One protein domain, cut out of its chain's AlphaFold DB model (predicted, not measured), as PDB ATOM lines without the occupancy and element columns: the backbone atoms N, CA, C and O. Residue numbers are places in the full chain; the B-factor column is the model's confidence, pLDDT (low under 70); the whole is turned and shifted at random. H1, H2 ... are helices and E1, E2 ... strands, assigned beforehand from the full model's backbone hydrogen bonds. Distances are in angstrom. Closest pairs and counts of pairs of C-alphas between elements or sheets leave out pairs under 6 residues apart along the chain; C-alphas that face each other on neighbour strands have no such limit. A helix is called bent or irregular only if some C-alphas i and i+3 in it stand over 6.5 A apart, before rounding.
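This is residues 7 to 150 of the 297 residues of an uncharacterized protein of Deltaproteobacteria bacterium (UniProt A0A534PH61). A short two-stranded ribbon, E1 and E2, sits beside helix H2, and three helices, H2, H4 and H5, cross one another steeply with their centres in a triangle at one side of the domain. H3 lies far from that triangle, beyond the ribbon, H1 turns off from H2 at nearly a right angle, and long loops fill much of the rest. The printed part has 144 residues, with five named helices and two named strands in the order H1 H2 E1 H3 E2 H4 H5; the strands are antiparallel, and the class is mostly helix. The whole is compact, with a radius of gyration of the C-alphas of 15.5 A and spans of 44 by 39 by 37 A.

Start at E1, residues 44 to 49, 14.1 A from C-alpha 44 at (105.962, 127.497, 104.701) to C-alpha 49. Its neighbour E2 holds residues 82 to 85 and measures 9.8 A. H2 takes residues 20 to 32, 18.0 A; H4 takes residues 111 to 122, 16.1 A. Find C-alpha 133 at (110.384, 145.217, 99.120); from there H5 runs 25.1 A to C-alpha 149 at (95.480, 142.412, 119.134). H1, residues 7 to 17, spans 18.2 A and is irregular, with C-alphas 7 and 10 standing 7.0 A apart. H3, residues 62 to 71, spans 14.4 A and is neither bent nor irregular, but only just: C-alphas 66 and 69 are 6.2 A apart.

Look first across E1 and E2, where N 45 and O 84 are 2.9 A apart and N 82 and O 47 2.8 A, both within hydrogen-bond range. The closest C-alphas of H2 and E2 are those of Ala 23 and Leu 83, 7.3 A apart. H2 and H4 touch at Ala 25 and Leu 117, their closest C-alphas, 7.0 A apart, at a steep tilt of 50 degrees, the same way. With residues 29 to 32 alone, H2 touches H5, about perpendicular at 89 degrees; the closest C-alphas, of Tyr 32 and Gly 145, are 4.2 A apart. H4 touches H5 with residues 119 to 122 alone, at a steep tilt of 60 degrees; the closest C-alphas, of Leu 120 and Ser 139, are 4.1 A apart. H1 and H2 are close but not clearly touching, with the closest C-alphas, of His 15 and Ala 21, 5.8 A apart. H3 touches no helix. In H2, H4 and H5 every O i to N i+4 pair is within hydrogen-bond range; in H3 3 of 6 are, and in H1 3 of 7, beside 5 of 8 O i to N i+3 pairs.

The two C-alphas farthest apart, of Ala 63 and Ala 129, are 46.3 A apart. The printed part has no cut; its long links are H2 to E1, E1 to H3 and E2 to H4. No printed residue is under 70 in pLDDT.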
ATOM      1  N   GLU A   7     116.287 129.728 133.448       94.19
ATOM      2  CA  GLU A   7     115.668 128.455 133.785       94.19
ATOM      3  C   GLU A   7     114.986 127.799 132.577       94.19
ATOM      4  O   GLU A   7     114.772 126.587 132.571       94.19
ATOM      5  N   SER A   8     114.683 128.572 131.530       94.75
ATOM      6  CA  SER A   8     114.102 128.068 130.279       94.75
ATOM      7  C   SER A   8     115.148 127.441 129.349       94.75
ATOM      8  O   SER A   8     114.792 126.699 128.435       94.75
ATOM      9  N   ASN A   9     116.448 127.683 129.577       93.56
ATOM     10  CA  ASN A   9     117.517 127.312 128.639       93.56
ATOM     11  C   ASN A   9     117.548 125.816 128.302       93.56
ATOM     12  O   ASN A   9     117.781 125.437 127.154       93.56
ATOM     13  N   LEU A  10     117.276 124.954 129.286       91.69
ATOM     14  CA  LEU A  10     117.263 123.500 129.094       91.69
ATOM     15  C   LEU A  10     116.123 123.017 128.182       91.69
ATOM     16  O   LEU A  10     116.185 121.905 127.659       91.69
ATOM     17  N   LEU A  11     115.077 123.824 128.002       93.50
ATOM     18  CA  LEU A  11     113.857 123.426 127.311       93.50
ATOM     19  C   LEU A  11     113.879 123.756 125.817       93.50
ATOM     20  O   LEU A  11     113.160 123.089 125.071       93.50
ATOM     21  N   PHE A  12     114.725 124.680 125.347       92.38
ATOM     22  CA  PHE A  12     114.762 125.063 123.927       92.38
ATOM     23  C   PHE A  12     114.998 123.873 122.992       92.38
ATOM     24  O   PHE A  12     114.304 123.743 121.986       92.38
ATOM     25  N   ALA A  13     115.896 122.951 123.358       88.88
ATOM     26  CA  ALA A  13     116.136 121.741 122.571       88.88
ATOM     27  C   ALA A  13     114.873 120.872 122.455       88.88
ATOM     28  O   ALA A  13     114.527 120.430 121.362       88.88
ATOM     29  N   SER A  14     114.145 120.674 123.561       89.50
ATOM     30  CA  SER A  14     112.890 119.909 123.548       89.50
ATOM     31  C   SER A  14     111.802 120.590 122.720       89.50
ATOM     32  O   SER A  14     111.112 119.908 121.975       89.50
ATOM     33  N   HIS A  15     111.693 121.920 122.787       91.62
ATOM     34  CA  HIS A  15     110.690 122.696 122.055       91.62
ATOM     35  C   HIS A  15     110.980 122.752 120.553       91.62
ATOM     36  O   HIS A  15     110.051 122.775 119.744       91.62
ATOM     37  N   PHE A  16     112.258 122.751 120.174       87.69
ATOM     38  CA  PHE A  16     112.673 122.618 118.784       87.69
ATOM     39  C   PHE A  16     112.413 121.196 118.267       87.69
ATOM     40  O   PHE A  16     111.752 121.014 117.244       87.69
ATOM     41  N   PHE A  17     112.843 120.176 119.018       83.94
ATOM     42  CA  PHE A  17     112.654 118.767 118.664       83.94
ATOM     43  C   PHE A  17     111.174 118.374 118.552       83.94
ATOM     44  O   PHE A  17     110.774 117.719 117.591       83.94
ATOM     45  N   SER A  18     110.340 118.808 119.501       84.62
ATOM     46  CA  SER A  18     108.891 118.573 119.496       84.62
ATOM     47  C   SER A  18     108.143 119.456 118.501       84.62
ATOM     48  O   SER A  18     106.924 119.348 118.390       84.62
ATOM     49  N   TYR A  19     108.859 120.354 117.825       87.38
ATOM     50  CA  TYR A  19     108.337 121.267 116.828       87.38
ATOM     51  C   TYR A  19     107.400 122.362 117.349       87.38
ATOM     52  O   TYR A  19     106.755 123.053 116.567       87.38
ATOM     53  N   ALA A  20     107.356 122.570 118.664       90.31
ATOM     54  CA  ALA A  20     106.454 123.529 119.289       90.31
ATOM     55  C   ALA A  20     106.768 124.978 118.878       90.31
ATOM     56  O   ALA A  20     105.859 125.736 118.547       90.31
ATOM     57  N   ALA A  21     108.050 125.354 118.860       91.94
ATOM     58  CA  ALA A  21     108.455 126.732 118.582       91.94
ATOM     59  C   ALA A  21     108.140 127.152 117.133       91.94
ATOM     60  O   ALA A  21     107.466 128.159 116.915       91.94
ATOM     61  N   THR A  22     108.578 126.365 116.144       93.06
ATOM     62  CA  THR A  22     108.354 126.666 114.719       93.06
ATOM     63  C   THR A  22     106.873 126.597 114.355       93.06
ATOM     64  O   THR A  22     106.374 127.485 113.667       93.06
ATOM     65  N   ALA A  23     106.139 125.609 114.879       94.06
ATOM     66  CA  ALA A  23     104.693 125.479 114.704       94.06
ATOM     67  C   ALA A  23     103.930 126.751 115.103       94.06
ATOM     68  O   ALA A  23     103.122 127.280 114.330       94.06
ATOM     69  N   VAL A  24     104.223 127.275 116.299       94.75
ATOM     70  CA  VAL A  24     103.624 128.518 116.797       94.75
ATOM     71  C   VAL A  24     104.078 129.705 115.954       94.75
ATOM     72  O   VAL A  24     103.232 130.479 115.514       94.75
ATOM     73  N   ALA A  25     105.379 129.826 115.666       95.19
ATOM     74  CA  ALA A  25     105.921 130.944 114.896       95.19
ATOM     75  C   ALA A  25     105.285 131.061 113.503       95.19
ATOM     76  O   ALA A  25     104.824 132.140 113.137       95.19
ATOM     77  N   VAL A  26     105.186 129.960 112.749       96.06
ATOM     78  CA  VAL A  26     104.559 129.947 111.417       96.06
ATOM     79  C   VAL A  26     103.077 130.283 111.513       96.06
ATOM     80  O   VAL A  26     102.591 131.148 110.782       96.06
ATOM     81  N   THR A  27     102.346 129.630 112.419       95.25
ATOM     82  CA  THR A  27     100.893 129.819 112.542       95.25
ATOM     83  C   THR A  27     100.556 131.260 112.932       95.25
ATOM     84  O   THR A  27      99.673 131.876 112.337       95.25
ATOM     85  N   TYR A  28     101.302 131.836 113.877       95.25
ATOM     86  CA  TYR A  28     101.061 133.190 114.374       95.25
ATOM     87  C   TYR A  28     101.544 134.247 113.381       95.25
ATOM     88  O   TYR A  28     100.849 135.239 113.184       95.25
ATOM     89  N   ALA A  29     102.672 134.031 112.693       96.81
ATOM     90  CA  ALA A  29     103.107 134.923 111.620       96.81
ATOM     91  C   ALA A  29     102.057 134.999 110.504       96.81
ATOM     92  O   ALA A  29     101.716 136.096 110.069       96.81
ATOM     93  N   ASN A  30     101.481 133.860 110.095       96.62
ATOM     94  CA  ASN A  30     100.393 133.847 109.115       96.62
ATOM     95  C   ASN A  30      99.150 134.581 109.636       96.62
ATOM     96  O   ASN A  30      98.598 135.419 108.925       96.62
ATOM     97  N   ALA A  31      98.736 134.318 110.881       95.69
ATOM     98  CA  ALA A  31      97.573 134.964 111.482       95.69
ATOM     99  C   ALA A  31      97.737 136.493 111.574       95.69
ATOM    100  O   ALA A  31      96.861 137.229 111.121       95.69
ATOM    101  N   TYR A  32      98.868 136.975 112.097       97.69
ATOM    102  CA  TYR A  32      99.130 138.408 112.248       97.69
ATOM    103  C   TYR A  32      99.345 139.111 110.910       97.69
ATOM    104  O   TYR A  32      98.814 140.197 110.709       97.69
ATOM    105  N   ALA A  33     100.031 138.479 109.955       97.38
ATOM    106  CA  ALA A  33     100.155 139.024 108.605       97.38
ATOM    107  C   ALA A  33      98.848 138.947 107.796       97.38
ATOM    108  O   ALA A  33      98.803 139.456 106.676       97.38
ATOM    109  N   ARG A  34      97.808 138.274 108.317       96.31
ATOM    110  CA  ARG A  34      96.588 137.906 107.578       96.31
ATOM    111  C   ARG A  34      96.914 137.164 106.272       96.31
ATOM    112  O   ARG A  34      96.210 137.298 105.272       96.31
ATOM    113  N   ALA A  35      98.002 136.397 106.279       95.56
ATOM    114  CA  ALA A  35      98.456 135.630 105.133       95.56
ATOM    115  C   ALA A  35      97.557 134.399 104.950       95.56
ATOM    116  O   ALA A  35      97.351 133.613 105.876       95.56
ATOM    117  N   GLY A  36      96.994 134.246 103.750       91.12
ATOM    118  CA  GLY A  36      96.215 133.061 103.396       91.12
ATOM    119  C   GLY A  36      97.087 131.806 103.332       91.12
ATOM    120  O   GLY A  36      98.297 131.883 103.140       91.12
ATOM    121  N   VAL A  37      96.468 130.626 103.409       83.00
ATOM    122  CA  VAL A  37      97.182 129.329 103.372       83.00
ATOM    123  C   VAL A  37      97.971 129.079 102.079       83.00
ATOM    124  O   VAL A  37      98.848 128.227 102.048       83.00
ATOM    125  N   ASN A  38      97.668 129.819 101.012       89.06
ATOM    126  CA  ASN A  38      98.362 129.781  99.724       89.06
ATOM    127  C   ASN A  38      99.425 130.884  99.566       89.06
ATOM    128  O   ASN A  38     100.086 130.935  98.532       89.06
ATOM    129  N   ALA A  39      99.576 131.776 100.552       92.81
ATOM    130  CA  ALA A  39     100.556 132.859 100.510       92.81
ATOM    131  C   ALA A  39     101.991 132.354 100.712       92.81
ATOM    132  O   ALA A  39     102.934 133.058 100.361       92.81
ATOM    133  N   ASN A  40     102.142 131.146 101.268       95.00
ATOM    134  CA  ASN A  40     103.423 130.502 101.537       95.00
ATOM    135  C   ASN A  40     104.400 131.429 102.276       95.00
ATOM    136  O   ASN A  40     105.550 131.591 101.863       95.00
ATOM    137  N   LEU A  41     103.926 132.097 103.336       97.12
ATOM    138  CA  LEU A  41     104.734 133.044 104.103       97.12
ATOM    139  C   LEU A  41     106.015 132.352 104.595       97.12
ATOM    140  O   LEU A  41     105.948 131.297 105.222       97.12
ATOM    141  N   CYS A  42     107.177 132.931 104.281       97.06
ATOM    142  CA  CYS A  42     108.489 132.322 104.533       97.06
ATOM    143  C   CYS A  42     108.683 130.925 103.914       97.06
ATOM    144  O   CYS A  42     109.389 130.095 104.473       97.06
ATOM    145  N   ASN A  43     108.059 130.664 102.761       97.06
ATOM    146  CA  ASN A  43     108.036 129.370 102.071       97.06
ATOM    147  C   ASN A  43     107.425 128.216 102.879       97.06
ATOM    148  O   ASN A  43     107.523 127.067 102.455       97.06
ATOM    149  N   TYR A  44     106.714 128.506 103.968       97.44
ATOM    150  CA  TYR A  44     105.962 127.497 104.701       97.44
ATOM    151  C   TYR A  44     104.597 127.244 104.072       97.44
ATOM    152  O   TYR A  44     103.854 128.182 103.792       97.44
ATOM    153  N   SER A  45     104.222 125.978 103.936       96.50
ATOM    154  CA  SER A  45     102.833 125.558 103.742       96.50
ATOM    155  C   SER A  45     102.432 124.491 104.765       96.50
ATOM    156  O   SER A  45     103.235 124.066 105.600       96.50
ATOM    157  N   PHE A  46     101.166 124.073 104.729       94.62
ATOM    158  CA  PHE A  46     100.627 123.025 105.592       94.62
ATOM    159  C   PHE A  46     100.122 121.860 104.743       94.62
ATOM    160  O   PHE A  46      99.380 122.065 103.783       94.62
ATOM    161  N   GLY A  47     100.476 120.633 105.111       94.50
ATOM    162  CA  GLY A  47     100.076 119.449 104.353       94.50
ATOM    163  C   GLY A  47     100.379 118.144 105.074       94.50
ATOM    164  O   GLY A  47     101.116 118.126 106.056       94.50
ATOM    165  N   ALA A  48      99.791 117.048 104.602       96.75
ATOM    166  CA  ALA A  48     100.159 115.715 105.064       96.75
ATOM    167  C   ALA A  48     101.408 115.210 104.341       96.75
ATOM    168  O   ALA A  48     101.775 115.724 103.283       96.75
ATOM    169  N   VAL A  49     102.055 114.197 104.917       97.44
ATOM    170  CA  VAL A  49     103.286 113.611 104.378       97.44
ATOM    171  C   VAL A  49     103.257 112.089 104.402       97.44
ATOM    172  O   VAL A  49     102.539 111.492 105.205       97.44
ATOM    173  N   ASP A  50     104.048 111.467 103.531       96.06
ATOM    174  CA  ASP A  50     104.180 110.009 103.393       96.06
ATOM    175  C   ASP A  50     104.830 109.318 104.610       96.06
ATOM    176  O   ASP A  50     104.698 108.109 104.793       96.06
ATOM    177  N   GLY A  51     105.495 110.087 105.469       94.50
ATOM    178  CA  GLY A  51     106.045 109.651 106.746       94.50
ATOM    179  C   GLY A  51     106.895 110.744 107.390       94.50
ATOM    180  O   GLY A  51     107.358 111.661 106.718       94.50
ATOM    181  N   VAL A  52     107.129 110.661 108.701       90.75
ATOM    182  CA  VAL A  52     107.894 111.696 109.432       90.75
ATOM    183  C   VAL A  52     109.377 111.746 109.054       90.75
ATOM    184  O   VAL A  52     109.984 112.809 109.166       90.75
ATOM    185  N   THR A  53     109.934 110.618 108.599       92.69
ATOM    186  CA  THR A  53     111.342 110.482 108.199       92.69
ATOM    187  C   THR A  53     111.562 110.866 106.738       92.69
ATOM    188  O   THR A  53     112.493 111.603 106.437       92.69
ATOM    189  N   THR A  54     110.710 110.384 105.824       94.94
ATOM    190  CA  THR A  54     110.828 110.688 104.388       94.94
ATOM    191  C   THR A  54     110.307 112.085 104.064       94.94
ATOM    192  O   THR A  54     110.929 112.808 103.283       94.94
ATOM    193  N   GLY A  55     109.186 112.471 104.680       96.56
ATOM    194  CA  GLY A  55     108.653 113.826 104.701       96.56
ATOM    195  C   GLY A  55     108.107 114.354 103.379       96.56
ATOM    196  O   GLY A  55     107.947 115.567 103.279       96.56
ATOM    197  N   ASN A  56     107.854 113.529 102.358       98.00
ATOM    198  CA  ASN A  56     107.313 114.053 101.100       98.00
ATOM    199  C   ASN A  56     105.838 114.421 101.283       98.00
ATOM    200  O   ASN A  56     105.110 113.624 101.879       98.00
ATOM    201  N   PRO A  57     105.366 115.558 100.739       97.69
ATOM    202  CA  PRO A  57     103.947 115.859 100.695       97.69
ATOM    203  C   PRO A  57     103.152 114.709 100.078       97.69
ATOM    204  O   PRO A  57     103.510 114.168  99.032       97.69
ATOM    205  N   ALA A  58     102.057 114.354 100.735       97.25
ATOM    206  CA  ALA A  58     101.170 113.282 100.321       97.25
ATOM    207  C   ALA A  58      99.707 113.682 100.568       97.25
ATOM    208  O   ALA A  58      99.436 114.564 101.390       97.25
ATOM    209  N   PRO A  59      98.738 113.043  99.887       96.62
ATOM    210  CA  PRO A  59      97.326 113.258 100.171       96.62
ATOM    211  C   PRO A  59      97.003 112.993 101.646       96.62
ATOM    212  O   PRO A  59      97.357 111.949 102.197       96.62
ATOM    213  N   ALA A  60      96.305 113.930 102.286       94.81
ATOM    214  CA  ALA A  60      95.891 113.767 103.671       94.81
ATOM    215  C   ALA A  60      94.793 112.692 103.784       94.81
ATOM    216  O   ALA A  60      93.800 112.764 103.051       94.81
ATOM    217  N   PRO A  61      94.907 111.723 104.711       93.44
ATOM    218  CA  PRO A  61      93.853 110.739 104.933       93.44
ATOM    219  C   PRO A  61      92.537 111.430 105.334       93.44
ATOM    220  O   PRO A  61      92.537 112.161 106.333       93.44
ATOM    221  N   PRO A  62      91.405 111.188 104.640       93.94
ATOM    222  CA  PRO A  62      90.147 111.893 104.910       93.94
ATOM    223  C   PRO A  62      89.678 111.792 106.365       93.94
ATOM    224  O   PRO A  62      89.301 112.794 106.963       93.94
ATOM    225  N   ALA A  63      89.776 110.604 106.974       92.12
ATOM    226  CA  ALA A  63      89.428 110.402 108.381       92.12
ATOM    227  C   ALA A  63      90.305 111.239 109.333       92.12
ATOM    228  O   ALA A  63      89.810 111.784 110.319       92.12
ATOM    229  N   GLY A  64      91.594 111.391 109.007       91.25
ATOM    230  CA  GLY A  64      92.517 112.237 109.759       91.25
ATOM    231  C   GLY A  64      92.104 113.705 109.695       91.25
ATOM    232  O   GLY A  64      92.017 114.357 110.731       91.25
ATOM    233  N   VAL A  65      91.776 114.202 108.499       91.94
ATOM    234  CA  VAL A  65      91.325 115.589 108.297       91.94
ATOM    235  C   VAL A  65      90.005 115.857 109.023       91.94
ATOM    236  O   VAL A  65      89.890 116.864 109.711       91.94
ATOM    237  N   LEU A  66      89.033 114.943 108.938       92.00
ATOM    238  CA  LEU A  66      87.739 115.093 109.616       92.00
ATOM    239  C   LEU A  66      87.877 115.185 111.141       92.00
ATOM    240  O   LEU A  66      87.147 115.938 111.781       92.00
ATOM    241  N   SER A  67      88.838 114.466 111.729       92.00
ATOM    242  CA  SER A  67      89.061 114.507 113.178       92.00
ATOM    243  C   SER A  67      89.606 115.848 113.687       92.00
ATOM    244  O   SER A  67      89.446 116.161 114.868       92.00
ATOM    245  N   LEU A  68      90.199 116.669 112.809       91.81
ATOM    246  CA  LEU A  68      90.777 117.964 113.183       91.81
ATOM    247  C   LEU A  68      89.737 118.957 113.688       91.81
ATOM    248  O   LEU A  68      90.062 119.767 114.547       91.81
ATOM    249  N   PHE A  69      88.500 118.889 113.191       86.75
ATOM    250  CA  PHE A  69      87.448 119.812 113.615       86.75
ATOM    251  C   PHE A  69      87.150 119.698 115.119       86.75
ATOM    252  O   PHE A  69      86.883 120.706 115.764       86.75
ATOM    253  N   GLY A  70      87.209 118.481 115.675       89.62
ATOM    254  CA  GLY A  70      86.936 118.233 117.094       89.62
ATOM    255  C   GLY A  70      88.180 118.165 117.980       89.62
ATOM    256  O   GLY A  70      88.124 118.580 119.132       89.62
ATOM    257  N   ASN A  71      89.296 117.645 117.457       89.31
ATOM    258  CA  ASN A  71      90.490 117.340 118.258       89.31
ATOM    259  C   ASN A  71      91.687 118.254 117.959       89.31
ATOM    260  O   ASN A  71      92.711 118.170 118.638       89.31
ATOM    261  N   GLY A  72      91.606 119.079 116.914       87.00
ATOM    262  CA  GLY A  72      92.678 119.987 116.536       87.00
ATOM    263  C   GLY A  72      92.828 121.126 117.542       87.00
ATOM    264  O   GLY A  72      91.851 121.701 118.007       87.00
ATOM    265  N   ASN A  73      94.072 121.495 117.835       86.00
ATOM    266  CA  ASN A  73      94.412 122.650 118.673       86.00
ATOM    267  C   ASN A  73      94.623 123.943 117.858       86.00
ATOM    268  O   ASN A  73      95.016 124.963 118.416       86.00
ATOM    269  N   GLY A  74      94.414 123.895 116.536       87.19
ATOM    270  CA  GLY A  74      94.598 125.030 115.627       87.19
ATOM    271  C   GLY A  74      96.051 125.371 115.276       87.19
ATOM    272  O   GLY A  74      96.271 126.340 114.557       87.19
ATOM    273  N   VAL A  75      97.035 124.589 115.737       91.88
ATOM    274  CA  VAL A  75      98.468 124.835 115.501       91.88
ATOM    275  C   VAL A  75      99.114 123.568 114.930       91.88
ATOM    276  O   VAL A  75      99.455 122.658 115.687       91.88
ATOM    277  N   PRO A  76      99.271 123.461 113.598       91.25
ATOM    278  CA  PRO A  76      99.999 122.352 112.992       91.25
ATOM    279  C   PRO A  76     101.453 122.299 113.498       91.25
ATOM    280  O   PRO A  76     102.052 123.356 113.672       91.25
ATOM    281  N   PRO A  77     102.038 121.111 113.729       91.25
ATOM    282  CA  PRO A  77     101.536 119.798 113.349       91.25
ATOM    283  C   PRO A  77     100.380 119.334 114.245       91.25
ATOM    284  O   PRO A  77     100.464 119.337 115.469       91.25
ATOM    285  N   THR A  78      99.287 118.913 113.617       90.50
ATOM    286  CA  THR A  78      98.089 118.420 114.303       90.50
ATOM    287  C   THR A  78      97.354 117.447 113.386       90.50
ATOM    288  O   THR A  78      97.248 117.682 112.179       90.50
ATOM    289  N   GLY A  79      96.901 116.314 113.932       90.69
ATOM    290  CA  GLY A  79      96.385 115.199 113.133       90.69
ATOM    291  C   GLY A  79      97.335 114.834 111.974       90.69
ATOM    292  O   GLY A  79      98.529 114.649 112.215       90.69
ATOM    293  N   PRO A  80      96.852 114.737 110.719       92.69
ATOM    294  CA  PRO A  80      97.709 114.421 109.576       92.69
ATOM    295  C   PRO A  80      98.536 115.613 109.073       92.69
ATOM    296  O   PRO A  80      99.413 115.414 108.238       92.69
ATOM    297  N   LEU A  81      98.257 116.842 109.521       93.75
ATOM    298  CA  LEU A  81      98.907 118.042 108.996       93.75
ATOM    299  C   LEU A  81     100.282 118.239 109.628       93.75
ATOM    300  O   LEU A  81     100.455 118.124 110.841       93.75
ATOM    301  N   GLN A  82     101.244 118.581 108.787       95.12
ATOM    302  CA  GLN A  82     102.606 118.973 109.110       95.12
ATOM    303  C   GLN A  82     102.891 120.343 108.489       95.12
ATOM    304  O   GLN A  82     102.144 120.811 107.626       95.12
ATOM    305  N   LEU A  83     103.987 120.967 108.914       95.69
ATOM    306  CA  LEU A  83     104.556 122.104 108.200       95.69
ATOM    307  C   LEU A  83     105.463 121.572 107.096       95.69
ATOM    308  O   LEU A  83     106.228 120.621 107.297       95.69
ATOM    309  N   ILE A  84     105.358 122.206 105.941       97.38
ATOM    310  CA  ILE A  84     106.104 121.881 104.739       97.38
ATOM    311  C   ILE A  84     106.984 123.079 104.406       97.38
ATOM    312  O   ILE A  84     106.485 124.196 104.267       97.38
ATOM    313  N   ASP A  85     108.275 122.830 104.255       97.88
ATOM    314  CA  ASP A  85     109.188 123.731 103.573       97.88
ATOM    315  C   ASP A  85     109.019 123.537 102.062       97.88
ATOM    316  O   ASP A  85     109.377 122.492 101.508       97.88
ATOM    317  N   ASN A  86     108.449 124.536 101.389       97.94
ATOM    318  CA  ASN A  86     108.271 124.515  99.939       97.94
ATOM    319  C   ASN A  86     109.586 124.737  99.175       97.94
ATOM    320  O   ASN A  86     109.652 124.408  97.991       97.94
ATOM    321  N   ALA A  87     110.599 125.319  99.822       97.75
ATOM    322  CA  ALA A  87     111.876 125.680  99.216       97.75
ATOM    323  C   ALA A  87     112.960 124.609  99.402       97.75
ATOM    324  O   ALA A  87     114.039 124.755  98.827       97.75
ATOM    325  N   SER A  88     112.683 123.539 100.153       98.19
ATOM    326  CA  SER A  88     113.639 122.460 100.406       98.19
ATOM    327  C   SER A  88     114.291 121.951  99.116       98.19
ATOM    328  O   SER A  88     113.635 121.730  98.088       98.19
ATOM    329  N   LEU A  89     115.598 121.691  99.174       96.69
ATOM    330  CA  LEU A  89     116.327 121.060  98.078       96.69
ATOM    331  C   LEU A  89     115.705 119.700  97.734       96.69
ATOM    332  O   LEU A  89     115.348 118.914  98.613       96.69
ATOM    333  N   ASN A  90     115.631 119.412  96.433       92.81
ATOM    334  CA  ASN A  90     114.988 118.223  95.860       92.81
ATOM    335  C   ASN A  90     113.458 118.157  96.049       92.81
ATOM    336  O   ASN A  90     112.868 117.084  95.923       92.81
ATOM    337  N   GLY A  91     112.822 119.307  96.277       96.38
ATOM    338  CA  GLY A  91     111.371 119.472  96.295       96.38
ATOM    339  C   GLY A  91     110.803 119.674  97.702       96.38
ATOM    340  O   GLY A  91     111.510 119.454  98.689       96.38
ATOM    341  N   PRO A  92     109.520 120.077  97.804       97.88
ATOM    342  CA  PRO A  92     108.896 120.381  99.083       97.88
ATOM    343  C   PRO A  92     108.983 119.215 100.065       97.88
ATOM    344  O   PRO A  92     108.813 118.050  99.689       97.88
ATOM    345  N   LYS A  93     109.227 119.532 101.332       98.00
ATOM    346  CA  LYS A  93     109.539 118.535 102.355       98.00
ATOM    347  C   LYS A  93     108.954 118.940 103.700       98.00
ATOM    348  O   LYS A  93     108.853 120.121 104.005       98.00
ATOM    349  N   ARG A  94     108.597 117.966 104.539       97.12
ATOM    350  CA  ARG A  94     108.336 118.200 105.962       97.12
ATOM    351  C   ARG A  94     109.510 118.969 106.560       97.12
ATOM    352  O   ARG A  94     110.635 118.484 106.525       97.12
ATOM    353  N   ASP A  95     109.219 120.109 107.162       95.31
ATOM    354  CA  ASP A  95     110.206 121.080 107.637       95.31
ATOM    355  C   ASP A  95     111.357 120.478 108.465       95.31
ATOM    356  O   ASP A  95     112.525 120.714 108.184       95.31
ATOM    357  N   GLN A  96     111.054 119.596 109.424       93.69
ATOM    358  CA  GLN A  96     112.077 118.973 110.274       93.69
ATOM    359  C   GLN A  96     113.030 118.014 109.545       93.69
ATOM    360  O   GLN A  96     114.015 117.572 110.128       93.69
ATOM    361  N   VAL A  97     112.709 117.620 108.315       95.69
ATOM    362  CA  VAL A  97     113.588 116.795 107.481       95.69
ATOM    363  C   VAL A  97     113.981 117.499 106.181       95.69
ATOM    364  O   VAL A  97     114.561 116.868 105.295       95.69
ATOM    365  N   ALA A  98     113.684 118.796 106.082       96.50
ATOM    366  CA  ALA A  98     114.022 119.644 104.956       96.50
ATOM    367  C   ALA A  98     115.502 120.042 104.959       96.50
ATOM    368  O   ALA A  98     116.177 120.055 105.994       96.50
ATOM    369  N   THR A  99     115.976 120.375 103.764       97.81
ATOM    370  CA  THR A  99     117.310 120.914 103.519       97.81
ATOM    371  C   THR A  99     117.140 122.277 102.871       97.81
ATOM    372  O   THR A  99     116.718 122.346 101.714       97.81
ATOM    373  N   SER A 100     117.491 123.342 103.585       97.25
ATOM    374  CA  SER A 100     117.418 124.704 103.063       97.25
ATOM    375  C   SER A 100     118.281 124.875 101.809       97.25
ATOM    376  O   SER A 100     119.379 124.308 101.746       97.25
ATOM    377  N   PRO A 101     117.872 125.714 100.840       96.38
ATOM    378  CA  PRO A 101     118.725 126.112  99.722       96.38
ATOM    379  C   PRO A 101     120.082 126.693 100.131       96.38
ATOM    380  O   PRO A 101     121.063 126.485  99.418       96.38
ATOM    381  N   SER A 102     120.158 127.404 101.261       94.94
ATOM    382  CA  SER A 102     121.419 127.953 101.773       94.94
ATOM    383  C   SER A 102     122.327 126.924 102.463       94.94
ATOM    384  O   SER A 102     123.493 127.226 102.734       94.94
ATOM    385  N   SER A 103     121.821 125.723 102.764       94.50
ATOM    386  CA  SER A 103     122.534 124.757 103.597       94.50
ATOM    387  C   SER A 103     123.753 124.168 102.890       94.50
ATOM    388  O   SER A 103     123.682 123.670 101.765       94.50
ATOM    389  N   THR A 104     124.881 124.148 103.600       92.56
ATOM    390  CA  THR A 104     126.135 123.504 103.171       92.56
ATOM    391  C   THR A 104     126.412 122.189 103.903       92.56
ATOM    392  O   THR A 104     127.395 121.514 103.605       92.56
ATOM    393  N   VAL A 105     125.546 121.809 104.848       90.94
ATOM    394  CA  VAL A 105     125.719 120.644 105.736       90.94
ATOM    395  C   VAL A 105     124.652 119.562 105.526       90.94
ATOM    396  O   VAL A 105     124.618 118.574 106.255       90.94
ATOM    397  N   GLY A 106     123.802 119.719 104.505       91.88
ATOM    398  CA  GLY A 106     122.673 118.829 104.239       91.88
ATOM    399  C   GLY A 106     121.432 119.228 105.037       91.88
ATOM    400  O   GLY A 106     121.161 120.415 105.194       91.88
ATOM    401  N   GLN A 107     120.670 118.242 105.511       94.38
ATOM    402  CA  GLN A 107     119.440 118.472 106.274       94.38
ATOM    403  C   GLN A 107     119.697 119.369 107.488       94.38
ATOM    404  O   GLN A 107     120.558 119.078 108.317       94.38
ATOM    405  N   ASP A 108     118.924 120.443 107.592       93.94
ATOM    406  CA  ASP A 108     119.165 121.532 108.538       93.94
ATOM    407  C   ASP A 108     117.870 122.084 109.147       93.94
ATOM    408  O   ASP A 108     117.879 123.163 109.728       93.94
ATOM    409  N   TYR A 109     116.763 121.339 109.051       93.56
ATOM    410  CA  TYR A 109     115.477 121.720 109.643       93.56
ATOM    411  C   TYR A 109     114.946 123.065 109.111       93.56
ATOM    412  O   TYR A 109     114.372 123.841 109.877       93.56
ATOM    413  N   ASN A 110     115.154 123.342 107.815       95.56
ATOM    414  CA  ASN A 110     114.700 124.567 107.145       95.56
ATOM    415  C   ASN A 110     115.172 125.848 107.861       95.56
ATOM    416  O   ASN A 110     114.385 126.730 108.230       95.56
ATOM    417  N   THR A 111     116.483 125.951 108.080       95.06
ATOM    418  CA  THR A 111     117.106 127.158 108.632       95.06
ATOM    419  C   THR A 111     116.684 128.422 107.879       95.06
ATOM    420  O   THR A 111     116.440 129.441 108.524       95.06
ATOM    421  N   ASP A 112     116.533 128.372 106.550       96.56
ATOM    422  CA  ASP A 112     116.114 129.530 105.742       96.56
ATOM    423  C   ASP A 112     114.707 130.025 106.113       96.56
ATOM    424  O   ASP A 112     114.491 131.229 106.296       96.56
ATOM    425  N   GLY A 113     113.751 129.110 106.283       96.31
ATOM    426  CA  GLY A 113     112.397 129.427 106.730       96.31
ATOM    427  C   GLY A 113     112.372 130.012 108.142       96.31
ATOM    428  O   GLY A 113     111.769 131.067 108.367       96.31
ATOM    429  N   VAL A 114     113.074 129.387 109.093       95.19
ATOM    430  CA  VAL A 114     113.157 129.872 110.484       95.19
ATOM    431  C   VAL A 114     113.793 131.265 110.542       95.19
ATOM    432  O   VAL A 114     113.321 132.153 111.262       95.19
ATOM    433  N   ALA A 115     114.835 131.487 109.745       96.06
ATOM    434  CA  ALA A 115     115.507 132.768 109.623       96.06
ATOM    435  C   ALA A 115     114.594 133.848 109.015       96.06
ATOM    436  O   ALA A 115     114.557 134.982 109.504       96.06
ATOM    437  N   CYS A 116     113.778 133.492 108.020       97.44
ATOM    438  CA  CYS A 116     112.748 134.380 107.486       97.44
ATOM    439  C   CYS A 116     111.712 134.771 108.555       97.44
ATOM    440  O   CYS A 116     111.424 135.956 108.708       97.44
ATOM    441  N   LEU A 117     111.206 133.827 109.361       97.00
ATOM    442  CA  LEU A 117     110.252 134.136 110.443       97.00
ATOM    443  C   LEU A 117     110.845 135.119 111.461       97.00
ATOM    444  O   LEU A 117     110.182 136.071 111.878       97.00
ATOM    445  N   ARG A 118     112.119 134.930 111.829       96.06
ATOM    446  CA  ARG A 118     112.850 135.890 112.665       96.06
ATOM    447  C   ARG A 118     112.948 137.257 111.989       96.06
ATOM    448  O   ARG A 118     112.776 138.279 112.657       96.06
ATOM    449  N   SER A 119     113.219 137.279 110.688       97.75
ATOM    450  CA  SER A 119     113.340 138.511 109.910       97.75
ATOM    451  C   SER A 119     112.027 139.297 109.897       97.75
ATOM    452  O   SER A 119     112.036 140.505 110.126       97.75
ATOM    453  N   LEU A 120     110.881 138.618 109.755       97.69
ATOM    454  CA  LEU A 120     109.559 139.254 109.822       97.69
ATOM    455  C   LEU A 120     109.331 140.003 111.140       97.69
ATOM    456  O   LEU A 120     108.748 141.086 111.133       97.69
ATOM    457  N   TRP A 121     109.796 139.457 112.266       95.69
ATOM    458  CA  TRP A 121     109.662 140.128 113.560       95.69
ATOM    459  C   TRP A 121     110.706 141.225 113.773       95.69
ATOM    460  O   TRP A 121     110.375 142.313 114.235       95.69
ATOM    461  N   THR A 122     111.969 140.957 113.443       96.31
ATOM    462  CA  THR A 122     113.075 141.897 113.699       96.31
ATOM    463  C   THR A 122     113.144 143.050 112.699       96.31
ATOM    464  O   THR A 122     113.786 144.058 112.986       96.31
ATOM    465  N   GLY A 123     112.497 142.920 111.538       97.31
ATOM    466  CA  GLY A 123     112.594 143.884 110.443       97.31
ATOM    467  C   GLY A 123     113.968 143.894 109.767       97.31
ATOM    468  O   GLY A 123     114.273 144.830 109.026       97.31
ATOM    469  N   GLN A 124     114.799 142.880 110.023       97.62
ATOM    470  CA  GLN A 124     116.164 142.762 109.514       97.62
ATOM    471  C   GLN A 124     116.378 141.402 108.856       97.62
ATOM    472  O   GLN A 124     115.783 140.419 109.285       97.62
ATOM    473  N   ASP A 125     117.227 141.345 107.836       94.75
ATOM    474  CA  ASP A 125     117.700 140.090 107.262       94.75
ATOM    475  C   ASP A 125     118.778 139.422 108.138       94.75
ATOM    476  O   ASP A 125     119.179 139.923 109.194       94.75
ATOM    477  N   ASN A 126     119.285 138.276 107.683       88.75
ATOM    478  CA  ASN A 126     120.297 137.502 108.406       88.75
ATOM    479  C   ASN A 126     121.655 138.207 108.531       88.75
ATOM    480  O   ASN A 126     122.434 137.860 109.418       88.75
ATOM    481  N   ALA A 127     121.947 139.179 107.663       92.56
ATOM    482  CA  ALA A 127     123.141 140.014 107.748       92.56
ATOM    483  C   ALA A 127     122.931 141.236 108.667       92.56
ATOM    484  O   ALA A 127     123.874 141.991 108.907       92.56
ATOM    485  N   GLY A 128     121.717 141.427 109.196       94.69
ATOM    486  CA  GLY A 128     121.332 142.562 110.036       94.69
ATOM    487  C   GLY A 128     120.929 143.808 109.245       94.69
ATOM    488  O   GLY A 128     120.729 144.867 109.841       94.69
ATOM    489  N   ALA A 129     120.809 143.721 107.917       97.31
ATOM    490  CA  ALA A 129     120.345 144.835 107.102       97.31
ATOM    491  C   ALA A 129     118.820 144.957 107.183       97.31
ATOM    492  O   ALA A 129     118.108 143.965 107.326       97.31
ATOM    493  N   ALA A 130     118.296 146.180 107.091       98.19
ATOM    494  CA  ALA A 130     116.853 146.402 107.103       98.19
ATOM    495  C   ALA A 130     116.175 145.692 105.919       98.19
ATOM    496  O   ALA A 130     116.658 145.760 104.785       98.19
ATOM    497  N   LEU A 131     115.030 145.055 106.174       98.19
ATOM    498  CA  LEU A 131     114.239 144.435 105.114       98.19
ATOM    499  C   LEU A 131     113.755 145.481 104.104       98.19
ATOM    500  O   LEU A 131     113.453 146.624 104.447       98.19
ATOM    501  N   THR A 132     113.622 145.060 102.847       97.94
ATOM    502  CA  THR A 132     113.101 145.889 101.751       97.94
ATOM    503  C   THR A 132     112.051 145.126 100.938       97.94
ATOM    504  O   THR A 132     111.851 143.922 101.123       97.94
ATOM    505  N   GLY A 133     111.333 145.827 100.055       96.94
ATOM    506  CA  GLY A 133     110.384 145.217  99.120       96.94
ATOM    507  C   GLY A 133     109.269 144.410  99.798       96.94
ATOM    508  O   GLY A 133     108.662 144.855 100.773       96.94
ATOM    509  N   SER A 134     108.989 143.216  99.269       95.25
ATOM    510  CA  SER A 134     107.930 142.332  99.775       95.25
ATOM    511  C   SER A 134     108.183 141.850 101.205       95.25
ATOM    512  O   SER A 134     107.237 141.775 101.985       95.25
ATOM    513  N   ALA A 135     109.438 141.580 101.575       95.75
ATOM    514  CA  ALA A 135     109.791 141.138 102.922       95.75
ATOM    515  C   ALA A 135     109.501 142.226 103.969       95.75
ATOM    516  O   ALA A 135     108.965 141.932 105.039       95.75
ATOM    517  N   LEU A 136     109.775 143.495 103.639       98.12
ATOM    518  CA  LEU A 136     109.403 144.624 104.495       98.12
ATOM    519  C   LEU A 136     107.882 144.734 104.645       98.12
ATOM    520  O   LEU A 136     107.394 144.886 105.761       98.12
ATOM    521  N   ALA A 137     107.130 144.612 103.548       97.81
ATOM    522  CA  ALA A 137     105.669 144.665 103.592       97.81
ATOM    523  C   ALA A 137     105.072 143.536 104.456       97.81
ATOM    524  O   ALA A 137     104.153 143.773 105.237       97.81
ATOM    525  N   GLN A 138     105.623 142.321 104.372       97.62
ATOM    526  CA  GLN A 138     105.219 141.191 105.214       97.62
ATOM    527  C   GLN A 138     105.558 141.426 106.692       97.62
ATOM    528  O   GLN A 138     104.719 141.185 107.555       97.62
ATOM    529  N   SER A 139     106.758 141.935 106.989       98.38
ATOM    530  CA  SER A 139     107.163 142.304 108.352       98.38
ATOM    531  C   SER A 139     106.224 143.358 108.952       98.38
ATOM    532  O   SER A 139     105.704 143.180 110.053       98.38
ATOM    533  N   GLN A 140     105.910 144.406 108.186       98.44
ATOM    534  CA  GLN A 140     104.964 145.448 108.587       98.44
ATOM    535  C   GLN A 140     103.553 144.898 108.815       98.44
ATOM    536  O   GLN A 140     102.900 145.301 109.775       98.44
ATOM    537  N   ALA A 141     103.092 143.958 107.985       98.31
ATOM    538  CA  ALA A 141     101.802 143.301 108.178       98.31
ATOM    539  C   ALA A 141     101.761 142.494 109.487       98.31
ATOM    540  O   ALA A 141     100.796 142.612 110.237       98.31
ATOM    541  N   VAL A 142     102.823 141.739 109.808       98.31
ATOM    542  CA  VAL A 142     102.942 141.038 111.101       98.31
ATOM    543  C   VAL A 142     102.873 142.031 112.261       98.31
ATOM    544  O   VAL A 142     102.106 141.826 113.200       98.31
ATOM    545  N   HIS A 143     103.636 143.124 112.202       98.12
ATOM    546  CA  HIS A 143     103.648 144.145 113.256       98.12
ATOM    547  C   HIS A 143     102.280 144.811 113.417       98.12
ATOM    548  O   HIS A 143     101.816 144.994 114.542       98.12
ATOM    549  N   ALA A 144     101.609 145.135 112.310       98.31
ATOM    550  CA  ALA A 144     100.262 145.690 112.323       98.31
ATOM    551  C   ALA A 144      99.268 144.726 112.991       98.31
ATOM    552  O   ALA A 144      98.566 145.132 113.915       98.31
ATOM    553  N   GLY A 145      99.267 143.446 112.608       98.12
ATOM    554  CA  GLY A 145      98.383 142.442 113.203       98.12
ATOM    555  C   GLY A 145      98.633 142.213 114.693       98.12
ATOM    556  O   GLY A 145      97.678 142.097 115.458       98.12
ATOM    557  N   VAL A 146      99.897 142.208 115.131       96.56
ATOM    558  CA  VAL A 146     100.234 142.157 116.564       96.56
ATOM    559  C   VAL A 146      99.667 143.382 117.282       96.56
ATOM    560  O   VAL A 146      98.977 143.226 118.288       96.56
ATOM    561  N   ASN A 147      99.884 144.586 116.746       96.69
ATOM    562  CA  ASN A 147      99.396 145.830 117.345       96.69
ATOM    563  C   ASN A 147      97.863 145.881 117.452       96.69
ATOM    564  O   ASN A 147      97.342 146.379 118.449       96.69
ATOM    565  N   GLU A 148      97.134 145.327 116.480       96.44
ATOM    566  CA  GLU A 148      95.667 145.237 116.505       96.44
ATOM    567  C   GLU A 148      95.134 144.351 117.646       96.44
ATOM    568  O   GLU A 148      94.027 144.570 118.151       96.44
ATOM    569  N   VAL A 149      95.903 143.344 118.076       94.31
ATOM    570  CA  VAL A 149      95.480 142.412 119.134       94.31
ATOM    571  C   VAL A 149      96.062 142.724 120.508       94.31
ATOM    572  O   VAL A 149      95.678 142.070 121.482       94.31
ATOM    573  N   LEU A 150      96.936 143.728 120.626       91.75
ATOM    574  CA  LEU A 150      97.437 144.162 121.926       91.75
ATOM    575  C   LEU A 150      96.273 144.570 122.838       91.75
ATOM    576  O   LEU A 150      95.225 145.072 122.413       91.75
TER     577      LEU A 150